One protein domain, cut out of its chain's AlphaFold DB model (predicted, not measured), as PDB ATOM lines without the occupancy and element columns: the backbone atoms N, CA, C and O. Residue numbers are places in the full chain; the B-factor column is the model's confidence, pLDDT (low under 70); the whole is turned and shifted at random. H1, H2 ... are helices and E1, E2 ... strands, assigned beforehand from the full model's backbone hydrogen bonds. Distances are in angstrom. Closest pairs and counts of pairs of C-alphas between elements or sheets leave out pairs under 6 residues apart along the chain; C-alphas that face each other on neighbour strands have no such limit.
ATOM      1  N   LEU A   3     -10.013 -22.865  -7.404       81.56
ATOM      2  CA  LEU A   3      -8.558 -22.960  -7.186       81.56
ATOM      3  C   LEU A   3      -7.703 -22.412  -8.345       81.56
ATOM      4  O   LEU A   3      -6.509 -22.194  -8.181       81.56
ATOM      5  N   LYS A   4      -8.288 -22.215  -9.532       86.94
ATOM      6  CA  LYS A   4      -7.592 -21.678 -10.715       86.94
ATOM      7  C   LYS A   4      -7.850 -20.173 -10.916       86.94
ATOM      8  O   LYS A   4      -7.400 -19.609 -11.917       86.94
ATOM      9  N   GLY A   5      -8.551 -19.533  -9.973       93.88
ATOM     10  CA  GLY A   5      -8.878 -18.105  -9.992       93.88
ATOM     11  C   GLY A   5     -10.111 -17.742 -10.821       93.88
ATOM     12  O   GLY A   5     -10.279 -16.575 -11.158       93.88
ATOM     13  N   TYR A   6     -10.952 -18.716 -11.177       96.44
ATOM     14  CA  TYR A   6     -12.217 -18.458 -11.869       96.44
ATOM     15  C   TYR A   6     -13.353 -18.294 -10.863       96.44
ATOM     16  O   TYR A   6     -13.478 -19.094  -9.934       96.44
ATOM     17  N   ARG A   7     -14.224 -17.318 -11.108       95.75
ATOM     18  CA  ARG A   7     -15.544 -17.189 -10.484       95.75
ATOM     19  C   ARG A   7     -16.579 -17.843 -11.392       95.75
ATOM     20  O   ARG A   7     -16.576 -17.584 -12.590       95.75
ATOM     21  N   ILE A   8     -17.455 -18.673 -10.829       96.19
ATOM     22  CA  ILE A   8     -18.628 -19.167 -11.562       96.19
ATOM     23  C   ILE A   8     -19.572 -17.980 -11.735       96.19
ATOM     24  O   ILE A   8     -19.905 -17.326 -10.745       96.19
ATOM     25  N   VAL A   9     -19.935 -17.684 -12.978       95.12
ATOM     26  CA  VAL A   9     -20.827 -16.567 -13.317       95.12
ATOM     27  C   VAL A   9     -22.150 -17.050 -13.893       95.12
ATOM     28  O   VAL A   9     -23.160 -16.444 -13.578       95.12
ATOM     29  N   ASP A  10     -22.148 -18.180 -14.606       96.50
ATOM     30  CA  ASP A  10     -23.335 -18.779 -15.221       96.50
ATOM     31  C   ASP A  10     -23.208 -20.309 -15.316       96.50
ATOM     32  O   ASP A  10     -22.170 -20.905 -14.991       96.50
ATOM     33  N   SER A  11     -24.269 -20.963 -15.787       97.31
ATOM     34  CA  SER A  11     -24.258 -22.383 -16.135       97.31
ATOM     35  C   SER A  11     -25.149 -22.668 -17.334       97.31
ATOM     36  O   SER A  11     -26.292 -22.233 -17.341       97.31
ATOM     37  N   ILE A  12     -24.666 -23.472 -18.276       98.00
ATOM     38  CA  ILE A  12     -25.436 -23.968 -19.417       98.00
ATOM     39  C   ILE A  12     -25.959 -25.370 -19.087       98.00
ATOM     40  O   ILE A  12     -25.201 -26.265 -18.697       98.00
ATOM     41  N   CYS A  13     -27.258 -25.585 -19.248       97.88
ATOM     42  CA  CYS A  13     -27.932 -26.857 -19.052       97.88
ATOM     43  C   CYS A  13     -28.161 -27.550 -20.399       97.88
ATOM     44  O   CYS A  13     -29.011 -27.147 -21.189       97.88
ATOM     45  N   TRP A  14     -27.452 -28.650 -20.640       96.75
ATOM     46  CA  TRP A  14     -27.719 -29.505 -21.791       96.75
ATOM     47  C   TRP A  14     -28.740 -30.582 -21.436       96.75
ATOM     48  O   TRP A  14     -28.434 -31.538 -20.721       96.75
ATOM     49  N   ILE A  15     -29.953 -30.457 -21.966       95.81
ATOM     50  CA  ILE A  15     -31.036 -31.426 -21.859       95.81
ATOM     51  C   ILE A  15     -30.928 -32.436 -23.005       95.81
ATOM     52  O   ILE A  15     -31.008 -32.113 -24.189       95.81
ATOM     53  N   LYS A  16     -30.799 -33.710 -22.638       94.06
ATOM     54  CA  LYS A  16     -30.626 -34.828 -23.564       94.06
ATOM     55  C   LYS A  16     -31.976 -35.304 -24.089       94.06
ATOM     56  O   LYS A  16     -32.679 -36.057 -23.401       94.06
ATOM     57  N   LYS A  17     -32.333 -34.924 -25.315       93.12
ATOM     58  CA  LYS A  17     -33.542 -35.413 -25.995       93.12
ATOM     59  C   LYS A  17     -33.423 -36.896 -26.345       93.12
ATOM     60  O   LYS A  17     -32.335 -37.429 -26.568       93.12
ATOM     61  N   GLY A  18     -34.556 -37.595 -26.324       85.94
ATOM     62  CA  GLY A  18     -34.643 -38.967 -26.816       85.94
ATOM     63  C   GLY A  18     -35.085 -38.978 -28.276       85.94
ATOM     64  O   GLY A  18     -35.949 -38.200 -28.655       85.94
ATOM     65  N   SER A  19     -34.553 -39.893 -29.087       77.62
ATOM     66  CA  SER A  19     -34.939 -40.006 -30.504       77.62
ATOM     67  C   SER A  19     -36.405 -40.427 -30.705       77.62
ATOM     68  O   SER A  19     -36.997 -40.120 -31.727       77.62
ATOM     69  N   GLN A  20     -36.996 -41.131 -29.728       76.56
ATOM     70  CA  GLN A  20     -38.391 -41.616 -29.746       76.56
ATOM     71  C   GLN A  20     -39.165 -41.305 -28.449       76.56
ATOM     72  O   GLN A  20     -40.327 -41.668 -28.292       76.56
ATOM     73  N   LYS A  21     -38.512 -40.679 -27.464       69.25
ATOM     74  CA  LYS A  21     -39.069 -40.334 -26.144       69.25
ATOM     75  C   LYS A  21     -38.761 -38.870 -25.860       69.25
ATOM     76  O   LYS A  21     -37.750 -38.380 -26.344       69.25
ATOM     77  N   LYS A  22     -39.525 -38.216 -24.974       82.12
ATOM     78  CA  LYS A  22     -39.284 -36.803 -24.615       82.12
ATOM     79  C   LYS A  22     -37.830 -36.536 -24.175       82.12
ATOM     80  O   LYS A  22     -37.212 -35.604 -24.670       82.12
ATOM     81  N   TYR A  23     -37.250 -37.398 -23.326       88.56
ATOM     82  CA  TYR A  23     -35.860 -37.267 -22.854       88.56
ATOM     83  C   TYR A  23     -35.119 -38.614 -22.779       88.56
ATOM     84  O   TYR A  23     -35.705 -39.640 -22.412       88.56
ATOM     85  N   LYS A  24     -33.806 -38.608 -23.051       85.69
ATOM     86  CA  LYS A  24     -32.894 -39.754 -22.902       85.69
ATOM     87  C   LYS A  24     -32.451 -39.863 -21.440       85.69
ATOM     88  O   LYS A  24     -31.568 -39.141 -20.982       85.69
ATOM     89  N   LYS A  25     -33.089 -40.768 -20.692       87.19
ATOM     90  CA  LYS A  25     -32.845 -40.982 -19.256       87.19
ATOM     91  C   LYS A  25     -31.718 -41.991 -19.026       87.19
ATOM     92  O   LYS A  25     -31.789 -43.110 -19.528       87.19
ATOM     93  N   ARG A  26     -30.727 -41.631 -18.209       84.81
ATOM     94  CA  ARG A  26     -29.692 -42.535 -17.683       84.81
ATOM     95  C   ARG A  26     -29.916 -42.799 -16.185       84.81
ATOM     96  O   ARG A  26     -30.531 -41.965 -15.514       84.81
ATOM     97  N   PRO A  27     -29.506 -43.967 -15.654       86.69
ATOM     98  CA  PRO A  27     -29.469 -44.192 -14.211       86.69
ATOM     99  C   PRO A  27     -28.626 -43.114 -13.520       86.69
ATOM    100  O   PRO A  27     -27.594 -42.703 -14.045       86.69
ATOM    101  N   GLY A  28     -29.094 -42.651 -12.369       86.31
ATOM    102  CA  GLY A  28     -28.337 -41.814 -11.447       86.31
ATOM    103  C   GLY A  28     -28.369 -42.417 -10.055       86.31
ATOM    104  O   GLY A  28     -28.854 -43.534  -9.889       86.31
ATOM    105  N   PHE A  29     -27.882 -41.673  -9.065       85.31
ATOM    106  CA  PHE A  29     -27.822 -42.163  -7.687       85.31
ATOM    107  C   PHE A  29     -29.222 -42.319  -7.070       85.31
ATOM    108  O   PHE A  29     -29.612 -43.407  -6.661       85.31
ATOM    109  N   HIS A  30     -30.017 -41.245  -7.091       93.06
ATOM    110  CA  HIS A  30     -31.412 -41.256  -6.621       93.06
ATOM    111  C   HIS A  30     -32.424 -40.934  -7.721       93.06
ATOM    112  O   HIS A  30     -33.573 -41.363  -7.664       93.06
ATOM    113  N   LEU A  31     -32.009 -40.176  -8.740       93.75
ATOM    114  CA  LEU A  31     -32.875 -39.689  -9.810       93.75
ATOM    115  C   LEU A  31     -32.348 -40.143 -11.166       93.75
ATOM    116  O   LEU A  31     -31.153 -40.343 -11.361       93.75
ATOM    117  N   ARG A  32     -33.247 -40.268 -12.144       91.12
ATOM    118  CA  ARG A  32     -32.846 -40.466 -13.539       91.12
ATOM    119  C   ARG A  32     -32.281 -39.158 -14.087       91.12
ATOM    120  O   ARG A  32     -32.975 -38.145 -14.082       91.12
ATOM    121  N   HIS A  33     -31.064 -39.192 -14.615       92.19
ATOM    122  CA  HIS A  33     -30.448 -38.020 -15.230       92.19
ATOM    123  C   HIS A  33     -30.791 -37.948 -16.716       92.19
ATOM    124  O   HIS A  33     -30.624 -38.917 -17.456       92.19
ATOM    125  N   SER A  34     -31.241 -36.780 -17.156       93.81
ATOM    126  CA  SER A  34     -31.464 -36.457 -18.568       93.81
ATOM    127  C   SER A  34     -30.794 -35.148 -18.969       93.81
ATOM    128  O   SER A  34     -31.143 -34.580 -19.996       93.81
ATOM    129  N   LYS A  35     -29.868 -34.649 -18.148       94.88
ATOM    130  CA  LYS A  35     -29.163 -33.401 -18.404       94.88
ATOM    131  C   LYS A  35     -27.722 -33.444 -17.926       94.88
ATOM    132  O   LYS A  35     -27.411 -34.174 -16.983       94.88
ATOM    133  N   GLU A  36     -26.886 -32.643 -18.562       95.38
ATOM    134  CA  GLU A  36     -25.550 -32.276 -18.097       95.38
ATOM    135  C   GLU A  36     -25.503 -30.768 -17.851       95.38
ATOM    136  O   GLU A  36     -26.265 -30.016 -18.452       95.38
ATOM    137  N   ILE A  37     -24.642 -30.338 -16.933       96.75
ATOM    138  CA  ILE A  37     -24.436 -28.921 -16.628       96.75
ATOM    139  C   ILE A  37     -23.005 -28.573 -17.028       96.75
ATOM    140  O   ILE A  37     -22.066 -29.220 -16.563       96.75
ATOM    141  N   CYS A  38     -22.853 -27.553 -17.865       96.88
ATOM    142  CA  CYS A  38     -21.587 -26.914 -18.184       96.88
ATOM    143  C   CYS A  38     -21.485 -25.621 -17.368       96.88
ATOM    144  O   CYS A  38     -22.345 -24.751 -17.465       96.88
ATOM    145  N   LEU A  39     -20.469 -25.502 -16.517       96.94
ATOM    146  CA  LEU A  39     -20.268 -24.297 -15.712       96.94
ATOM    147  C   LEU A  39     -19.519 -23.242 -16.528       96.94
ATOM    148  O   LEU A  39     -18.487 -23.550 -17.123       96.94
ATOM    149  N   VAL A  40     -19.979 -21.993 -16.475       95.94
ATOM    150  CA  VAL A  40     -19.327 -20.846 -17.116       95.94
ATOM    151  C   VAL A  40     -18.523 -20.085 -16.068       95.94
ATOM    152  O   VAL A  40     -19.043 -19.663 -15.030       95.94
ATOM    153  N   GLY A  41     -17.223 -19.937 -16.320       95.44
ATOM    154  CA  GLY A  41     -16.296 -19.294 -15.396       95.44
ATOM    155  C   GLY A  41     -15.648 -18.058 -15.994       95.44
ATOM    156  O   GLY A  41     -15.103 -18.117 -17.091       95.44
ATOM    157  N   LEU A  42     -15.607 -16.980 -15.218       95.19
ATOM    158  CA  LEU A  42     -14.877 -15.759 -15.539       95.19
ATOM    159  C   LEU A  42     -13.616 -15.659 -14.677       95.19
ATOM    160  O   LEU A  42     -13.665 -15.875 -13.464       95.19
ATOM    161  N   LYS A  43     -12.490 -15.292 -15.288       95.00
ATOM    162  CA  LYS A  43     -11.244 -14.960 -14.590       95.00
ATOM    163  C   LYS A  43     -10.781 -13.576 -15.029       95.00
ATOM    164  O   LYS A  43     -10.649 -13.333 -16.220       95.00
ATOM    165  N   GLY A  44     -10.504 -12.698 -14.065       94.25
ATOM    166  CA  GLY A  44     -10.206 -11.290 -14.340       94.25
ATOM    167  C   GLY A  44     -11.473 -10.471 -14.605       94.25
ATOM    168  O   GLY A  44     -12.520 -10.740 -14.014       94.25
ATOM    169  N   SER A  45     -11.361  -9.455 -15.458       94.00
ATOM    170  CA  SER A  45     -12.470  -8.595 -15.880       94.00
ATOM    171  C   SER A  45     -13.209  -9.162 -17.094       94.00
ATOM    172  O   SER A  45     -12.654  -9.948 -17.860       94.00
ATOM    173  N   VAL A  46     -14.459  -8.735 -17.288       92.62
ATOM    174  CA  VAL A  46     -15.248  -9.072 -18.483       92.62
ATOM    175  C   VAL A  46     -14.534  -8.539 -19.740       92.62
ATOM    176  O   VAL A  46     -14.106  -7.380 -19.725       92.62
ATOM    177  N   PRO A  47     -14.376  -9.345 -20.809       88.75
ATOM    178  CA  PRO A  47     -13.780  -8.881 -22.059       88.75
ATOM    179  C   PRO A  47     -14.589  -7.734 -22.689       88.75
ATOM    180  O   PRO A  47     -15.818  -7.791 -22.692       88.75
ATOM    181  N   PRO A  48     -13.937  -6.708 -23.266       88.94
ATOM    182  CA  PRO A  48     -14.632  -5.550 -23.834       88.94
ATOM    183  C   PRO A  48     -15.478  -5.893 -25.069       88.94
ATOM    184  O   PRO A  48     -16.458  -5.211 -25.345       88.94
ATOM    185  N   ASN A  49     -15.116  -6.946 -25.803       89.56
ATOM    186  CA  ASN A  49     -15.842  -7.454 -26.967       89.56
ATOM    187  C   ASN A  49     -16.859  -8.554 -26.614       89.56
ATOM    188  O   ASN A  49     -17.339  -9.244 -27.511       89.56
ATOM    189  N   MET A  50     -17.162  -8.755 -25.327       93.75
ATOM    190  CA  MET A  50     -18.146  -9.749 -24.921       93.75
ATOM    191  C   MET A  50     -19.545  -9.326 -25.367       93.75
ATOM    192  O   MET A  50     -20.033  -8.248 -25.030       93.75
ATOM    193  N   ASN A  51     -20.213 -10.207 -26.097       95.69
ATOM    194  CA  ASN A  51     -21.568 -10.013 -26.574       95.69
ATOM    195  C   ASN A  51     -22.553 -10.599 -25.551       95.69
ATOM    196  O   ASN A  51     -23.007 -11.739 -25.671       95.69
ATOM    197  N   ALA A  52     -22.808  -9.844 -24.482       92.12
ATOM    198  CA  ALA A  52     -23.663 -10.281 -23.381       92.12
ATOM    199  C   ALA A  52     -25.103 -10.579 -23.844       92.12
ATOM    200  O   ALA A  52     -25.625  -9.915 -24.735       92.12
ATOM    201  N   PHE A  53     -25.752 -11.559 -23.202       93.50
ATOM    202  CA  PHE A  53     -27.147 -11.959 -23.464       93.50
ATOM    203  C   PHE A  53     -27.439 -12.423 -24.907       93.50
ATOM    204  O   PHE A  53     -28.586 -12.415 -25.341       93.50
ATOM    205  N   SER A  54     -26.413 -12.831 -25.659       94.69
ATOM    206  CA  SER A  54     -26.532 -13.247 -27.066       94.69
ATOM    207  C   SER A  54     -26.816 -14.740 -27.274       94.69
ATOM    208  O   SER A  54     -26.962 -15.194 -28.412       94.69
ATOM    209  N   ALA A  55     -26.879 -15.510 -26.189       94.94
ATOM    210  CA  ALA A  55     -27.095 -16.947 -26.199       94.94
ATOM    211  C   ALA A  55     -27.931 -17.386 -24.993       94.94
ATOM    212  O   ALA A  55     -27.839 -16.788 -23.919       94.94
ATOM    213  N   ASP A  56     -28.707 -18.451 -25.185       95.12
ATOM    214  CA  ASP A  56     -29.500 -19.082 -24.134       95.12
ATOM    215  C   ASP A  56     -28.646 -20.032 -23.286       95.12
ATOM    216  O   ASP A  56     -27.675 -20.635 -23.753       95.12
ATOM    217  N   ASP A  57     -29.045 -20.219 -22.032       96.31
ATOM    218  CA  ASP A  57     -28.397 -21.127 -21.088       96.31
ATOM    219  C   ASP A  57     -28.921 -22.572 -21.185       96.31
ATOM    220  O   ASP A  57     -28.507 -23.438 -20.414       96.31
ATOM    221  N   ILE A  58     -29.809 -22.874 -22.137       97.31
ATOM    222  CA  ILE A  58     -30.374 -24.211 -22.347       97.31
ATOM    223  C   ILE A  58     -30.036 -24.716 -23.749       97.31
ATOM    224  O   ILE A  58     -30.347 -24.082 -24.751       97.31
ATOM    225  N   ILE A  59     -29.483 -25.928 -23.813       96.44
ATOM    226  CA  ILE A  59     -29.309 -26.688 -25.055       96.44
ATOM    227  C   ILE A  59     -30.225 -27.907 -24.992       96.44
ATOM    228  O   ILE A  59     -30.135 -28.691 -24.048       96.44
ATOM    229  N   GLU A  60     -31.071 -28.126 -25.999       94.69
ATOM    230  CA  GLU A  60     -31.930 -29.313 -26.063       94.69
ATOM    231  C   GLU A  60     -31.719 -30.136 -27.337       94.69
ATOM    232  O   GLU A  60     -32.393 -29.925 -28.349       94.69
ATOM    233  N   GLU A  61     -30.868 -31.157 -27.259       92.19
ATOM    234  CA  GLU A  61     -30.437 -31.929 -28.431       92.19
ATOM    235  C   GLU A  61     -30.391 -33.434 -28.164       92.19
ATOM    236  O   GLU A  61     -30.290 -33.891 -27.018       92.19
ATOM    237  N   VAL A  62     -30.480 -34.224 -29.238       91.31
ATOM    238  CA  VAL A  62     -30.303 -35.678 -29.174       91.31
ATOM    239  C   VAL A  62     -28.805 -35.969 -29.055       91.31
ATOM    240  O   VAL A  62     -28.059 -35.623 -29.963       91.31
ATOM    241  N   PRO A  63     -28.333 -36.623 -27.978       90.19
ATOM    242  CA  PRO A  63     -26.910 -36.914 -27.834       90.19
ATOM    243  C   PRO A  63     -26.449 -37.931 -28.871       90.19
ATOM    244  O   PRO A  63     -27.088 -38.989 -28.984       90.19
ATOM    245  N   GLY A  64     -25.320 -37.640 -29.518       85.88
ATOM    246  CA  GLY A  64     -24.625 -38.536 -30.434       85.88
ATOM    247  C   GLY A  64     -23.930 -39.707 -29.728       85.88
ATOM    248  O   GLY A  64     -24.517 -40.397 -28.877       85.88
ATOM    249  N   GLN A  65     -22.681 -39.958 -30.109       83.69
ATOM    250  CA  GLN A  65     -21.854 -41.041 -29.590       83.69
ATOM    251  C   GLN A  65     -21.542 -40.874 -28.095       83.69
ATOM    252  O   GLN A  65     -21.840 -39.868 -27.444       83.69
ATOM    253  N   ASN A  66     -20.981 -41.920 -27.487       80.50
ATOM    254  CA  ASN A  66     -20.682 -41.894 -26.061       80.50
ATOM    255  C   ASN A  66     -19.691 -40.773 -25.719       80.50
ATOM    256  O   ASN A  66     -18.595 -40.710 -26.268       80.50
ATOM    257  N   SER A  67     -20.091 -39.941 -24.755       81.44
ATOM    258  CA  SER A  67     -19.343 -38.780 -24.251       81.44
ATOM    259  C   SER A  67     -19.217 -37.600 -25.218       81.44
ATOM    260  O   SER A  67     -18.652 -36.583 -24.823       81.44
ATOM    261  N   GLU A  68     -19.799 -37.693 -26.414       87.06
ATOM    262  CA  GLU A  68     -19.911 -36.574 -27.347       87.06
ATOM    263  C   GLU A  68     -20.777 -35.466 -26.739       87.06
ATOM    264  O   GLU A  68     -21.839 -35.729 -26.158       87.06
ATOM    265  N   LYS A  69     -20.270 -34.237 -26.806       90.00
ATOM    266  CA  LYS A  69     -20.934 -33.026 -26.321       90.00
ATOM    267  C   LYS A  69     -21.681 -32.366 -27.486       90.00
ATOM    268  O   LYS A  69     -21.313 -32.614 -28.629       90.00
ATOM    269  N   PRO A  70     -22.734 -31.578 -27.226       91.69
ATOM    270  CA  PRO A  70     -23.447 -30.889 -28.295       91.69
ATOM    271  C   PRO A  70     -22.555 -29.802 -28.907       91.69
ATOM    272  O   PRO A  70     -21.971 -29.001 -28.171       91.69
ATOM    273  N   GLU A  71     -22.495 -29.752 -30.238       91.00
ATOM    274  CA  GLU A  71     -21.739 -28.735 -30.992       91.00
ATOM    275  C   GLU A  71     -22.197 -27.309 -30.651       91.00
ATOM    276  O   GLU A  71     -21.392 -26.376 -30.664       91.00
ATOM    277  N   ALA A  72     -23.461 -27.150 -30.236       94.25
ATOM    278  CA  ALA A  72     -24.031 -25.882 -29.796       94.25
ATOM    279  C   ALA A  72     -23.262 -25.214 -28.641       94.25
ATOM    280  O   ALA A  72     -23.376 -24.004 -28.464       94.25
ATOM    281  N   ILE A  73     -22.458 -25.947 -27.855       94.62
ATOM    282  CA  ILE A  73     -21.587 -25.319 -26.844       94.62
ATOM    283  C   ILE A  73     -20.572 -24.389 -27.516       94.62
ATOM    284  O   ILE A  73     -20.384 -23.263 -27.055       94.62
ATOM    285  N   ASN A  74     -19.940 -24.832 -28.602       94.62
ATOM    286  CA  ASN A  74     -18.932 -24.048 -29.311       94.62
ATOM    287  C   ASN A  74     -19.592 -22.827 -29.973       94.62
ATOM    288  O   ASN A  74     -19.052 -21.726 -29.888       94.62
ATOM    289  N   ASP A  75     -20.806 -22.991 -30.511       95.12
ATOM    290  CA  ASP A  75     -21.599 -21.885 -31.063       95.12
ATOM    291  C   ASP A  75     -21.941 -20.831 -30.001       95.12
ATOM    292  O   ASP A  75     -21.869 -19.631 -30.264       95.12
ATOM    293  N   ILE A  76     -22.310 -21.256 -28.786       96.12
ATOM    294  CA  ILE A  76     -22.566 -20.342 -27.665       96.12
ATOM    295  C   ILE A  76     -21.288 -19.580 -27.300       96.12
ATOM    296  O   ILE A  76     -21.336 -18.364 -27.119       96.12
ATOM    297  N   VAL A  77     -20.142 -20.265 -27.220       95.50
ATOM    298  CA  VAL A  77     -18.855 -19.624 -26.899       95.50
ATOM    299  C   VAL A  77     -18.480 -18.573 -27.947       95.50
ATOM    300  O   VAL A  77     -18.120 -17.455 -27.578       95.50
ATOM    301  N   GLU A  78     -18.610 -18.891 -29.234       95.31
ATOM    302  CA  GLU A  78     -18.313 -17.963 -30.332       95.31
ATOM    303  C   GLU A  78     -19.279 -16.773 -30.374       95.31
ATOM    304  O   GLU A  78     -18.855 -15.646 -30.630       95.31
ATOM    305  N   LYS A  79     -20.567 -16.990 -30.075       95.56
ATOM    306  CA  LYS A  79     -21.555 -15.904 -29.973       95.56
ATOM    307  C   LYS A  79     -21.258 -14.959 -28.819       95.56
ATOM    308  O   LYS A  79     -21.380 -13.750 -29.006       95.56
ATOM    309  N   LEU A  80     -20.875 -15.497 -27.658       95.00
ATOM    310  CA  LEU A  80     -20.562 -14.720 -26.458       95.00
ATOM    311  C   LEU A  80     -19.242 -13.952 -26.591       95.00
ATOM    312  O   LEU A  80     -19.146 -12.823 -26.115       95.00
ATOM    313  N   CYS A  81     -18.234 -14.542 -27.232       94.00
ATOM    314  CA  CYS A  81     -16.893 -13.973 -27.362       94.00
ATOM    315  C   CYS A  81     -16.457 -13.894 -28.835       94.00
ATOM    316  O   CYS A  81     -15.465 -14.528 -29.193       94.00
ATOM    317  N   PRO A  82     -17.148 -13.119 -29.691       94.38
ATOM    318  CA  PRO A  82     -16.871 -13.094 -31.123       94.38
ATOM    319  C   PRO A  82     -15.439 -12.634 -31.419       94.38
ATOM    320  O   PRO A  82     -14.941 -11.666 -30.834       94.38
ATOM    321  N   GLY A  83     -14.780 -13.338 -32.345       91.50
ATOM    322  CA  GLY A  83     -13.379 -13.090 -32.709       91.50
ATOM    323  C   GLY A  83     -12.377 -13.400 -31.590       91.50
ATOM    324  O   GLY A  83     -11.266 -12.871 -31.604       91.50
ATOM    325  N   GLY A  84     -12.777 -14.196 -30.594       91.75
ATOM    326  CA  GLY A  84     -11.914 -14.617 -29.500       91.75
ATOM    327  C   GLY A  84     -10.889 -15.681 -29.898       91.75
ATOM    328  O   GLY A  84     -10.882 -16.204 -31.009       91.75
ATOM    329  N   TRP A  85     -10.030 -16.017 -28.936       94.19
ATOM    330  CA  TRP A  85      -9.143 -17.175 -29.016       94.19
ATOM    331  C   TRP A  85      -9.776 -18.329 -28.258       94.19
ATOM    332  O   TRP A  85     -10.066 -18.198 -27.065       94.19
ATOM    333  N   TYR A  86      -9.962 -19.456 -28.934       96.25
ATOM    334  CA  TYR A  86     -10.667 -20.595 -28.366       96.25
ATOM    335  C   TYR A  86      -9.751 -21.805 -28.232       96.25
ATOM    336  O   TYR A  86      -8.927 -22.091 -29.103       96.25
ATOM    337  N   ILE A  87      -9.908 -22.523 -27.121       96.19
ATOM    338  CA  ILE A  87      -9.193 -23.766 -26.855       96.19
ATOM    339  C   ILE A  87     -10.152 -24.801 -26.271       96.19
ATOM    340  O   ILE A  87     -10.869 -24.518 -25.310       96.19
ATOM    341  N   GLU A  88     -10.133 -26.008 -26.830       95.56
ATOM    342  CA  GLU A  88     -10.821 -27.176 -26.287       95.56
ATOM    343  C   GLU A  88      -9.787 -28.153 -25.720       95.56
ATOM    344  O   GLU A  88      -8.891 -28.628 -26.422       95.56
ATOM    345  N   LEU A  89      -9.908 -28.440 -24.424       94.19
ATOM    346  CA  LEU A  89      -9.087 -29.431 -23.735       94.19
ATOM    347  C   LEU A  89      -9.826 -30.767 -23.678       94.19
ATOM    348  O   LEU A  89     -11.034 -30.795 -23.450       94.19
ATOM    349  N   PHE A  90      -9.071 -31.859 -23.799       92.44
ATOM    350  CA  PHE A  90      -9.583 -33.227 -23.937       92.44
ATOM    351  C   PHE A  90     -10.429 -33.423 -25.203       92.44
ATOM    352  O   PHE A  90     -11.351 -34.241 -25.223       92.44
ATOM    353  N   ALA A  91     -10.107 -32.661 -26.252       91.56
ATOM    354  CA  ALA A  91     -10.759 -32.764 -27.548       91.56
ATOM    355  C   ALA A  91     -10.503 -34.138 -28.191       91.56
ATOM    356  O   ALA A  91      -9.485 -34.790 -27.947       91.56
ATOM    357  N   ARG A  92     -11.437 -34.559 -29.042       90.00
ATOM    358  CA  ARG A  92     -11.382 -35.787 -29.848       90.00
ATOM    359  C   ARG A  92     -11.526 -35.427 -31.322       90.00
ATOM    360  O   ARG A  92     -12.043 -34.357 -31.635       90.00
ATOM    361  N   LYS A  93     -11.154 -36.334 -32.234       87.00
ATOM    362  CA  LYS A  93     -11.276 -36.112 -33.693       87.00
ATOM    363  C   LYS A  93     -12.663 -35.652 -34.154       87.00
ATOM    364  O   LYS A  93     -12.756 -34.884 -35.102       87.00
ATOM    365  N   ASN A  94     -13.728 -36.115 -33.500       83.50
ATOM    366  CA  ASN A  94     -15.104 -35.741 -33.833       83.50
ATOM    367  C   ASN A  94     -15.503 -34.329 -33.359       83.50
ATOM    368  O   ASN A  94     -16.541 -33.849 -33.783       83.50
ATOM    369  N   ASN A  95     -14.693 -33.669 -32.525       82.69
ATOM    370  CA  ASN A  95     -14.951 -32.321 -32.004       82.69
ATOM    371  C   ASN A  95     -14.025 -31.255 -32.630       82.69
ATOM    372  O   ASN A  95     -13.937 -30.136 -32.127       82.69
ATOM    373  N   LEU A  96     -13.271 -31.592 -33.681       89.94
ATOM    374  CA  LEU A  96     -12.380 -30.629 -34.328       89.94
ATOM    375  C   LEU A  96     -13.191 -29.520 -35.002       89.94
ATOM    376  O   LEU A  96     -14.114 -29.791 -35.770       89.94
ATOM    377  N   ARG A  97     -12.806 -28.269 -34.744       92.88
ATOM    378  CA  ARG A  97     -13.482 -27.082 -35.267       92.88
ATOM    379  C   ARG A  97     -12.468 -26.067 -35.775       92.88
ATOM    380  O   ARG A  97     -11.442 -25.827 -35.142       92.88
ATOM    381  N   GLU A  98     -12.753 -25.475 -36.928       93.19
ATOM    382  CA  GLU A  98     -11.917 -24.418 -37.492       93.19
ATOM    383  C   GLU A  98     -11.865 -23.207 -36.548       93.19
ATOM    384  O   GLU A  98     -12.862 -22.844 -35.928       93.19
ATOM    385  N   GLY A  99     -10.687 -22.596 -36.400       94.00
ATOM    386  CA  GLY A  99     -10.482 -21.460 -35.494       94.00
ATOM    387  C   GLY A  99     -10.305 -21.830 -34.015       94.00
ATOM    388  O   GLY A  99     -10.057 -20.942 -33.200       94.00
ATOM    389  N   TRP A 100     -10.372 -23.118 -33.660       96.94
ATOM    390  CA  TRP A 100     -10.123 -23.610 -32.304       96.94
ATOM    391  C   TRP A 100      -8.774 -24.315 -32.202       96.94
ATOM    392  O   TRP A 100      -8.373 -25.079 -33.078       96.94
ATOM    393  N   VAL A 101      -8.084 -24.103 -31.083       97.19
ATOM    394  CA  VAL A 101      -6.962 -24.957 -30.689       97.19
ATOM    395  C   VAL A 101      -7.525 -26.173 -29.959       97.19
ATOM    396  O   VAL A 101      -8.153 -26.037 -28.912       97.19
ATOM    397  N   SER A 102      -7.287 -27.372 -30.478       95.75
ATOM    398  CA  SER A 102      -7.720 -28.621 -29.845       95.75
ATOM    399  C   SER A 102      -6.527 -29.337 -29.219       95.75
ATOM    400  O   SER A 102      -5.510 -29.549 -29.876       95.75
ATOM    401  N   VAL A 103      -6.648 -29.727 -27.949       96.12
ATOM    402  CA  VAL A 103      -5.629 -30.504 -27.228       96.12
ATOM    403  C   VAL A 103      -6.291 -31.720 -26.595       96.12
ATOM    404  O   VAL A 103      -7.216 -31.570 -25.797       96.12
ATOM    405  N   GLY A 104      -5.816 -32.922 -26.905       94.56
ATOM    406  CA  GLY A 104      -6.342 -34.163 -26.345       94.56
ATOM    407  C   GLY A 104      -5.525 -35.384 -26.755       94.56
ATOM    408  O   GLY A 104      -4.878 -35.383 -27.798       94.56
TER     409      GLY A 104
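What this domain is: This is residues 3 to 104 of the 107 residues of the protein "MT-A70 family protein" of Oxytricha trifallax (UniProt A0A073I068). With little regular structure, this is a three-strand sheet with short helix H1 over one face and the small strand pair E4 and E5 beyond H1. The 102 printed residues, 39 in named elements, hold one named helix and five named strands, in order E1 E2 E3 H1 E4 E5; the class is mixed. Sheet E2 E1 E3 is mixed, E4 E5 parallel; the whole is only just compact, close to loose, with radius of gyration of the C-alphas 15.2 A and spans 43 by 29 by 28 A.

How they stand to each other: Start at E1, residues 7 to 16; E2, residues 35 to 42, forms an antiparallel hairpin with it, N 12 and O 38 being 2.8 A apart, within hydrogen-bond range. E3, residues 58 to 61, is parallel to E1, with N 15 and O 59 at 2.7 A. H1, residues 72 to 80, is on this sheet, over E1, at a height of 10.2 A; every O i to N i+4 pair is within hydrogen-bond range. E4, residues 86 to 89, and E5, residues 100 to 103, are parallel, with N 88 and O 101 at 2.9 A.

Where its parts are: Find C-alpha 7 at (-15.544, -17.189, -10.484); E1 runs 26.6 A from there, E2 22.9 A, H1 12.2 A. E5 ends at C-alpha 103, (-5.629, -30.504, -27.228).

The domain as a whole: The farthest C-alphas, of Gln 20 and Ser 45, are 44.2 A apart. The printed part has no cut; links E1 to E2 and E2 to E3 are long; residue 21 is under pLDDT 70.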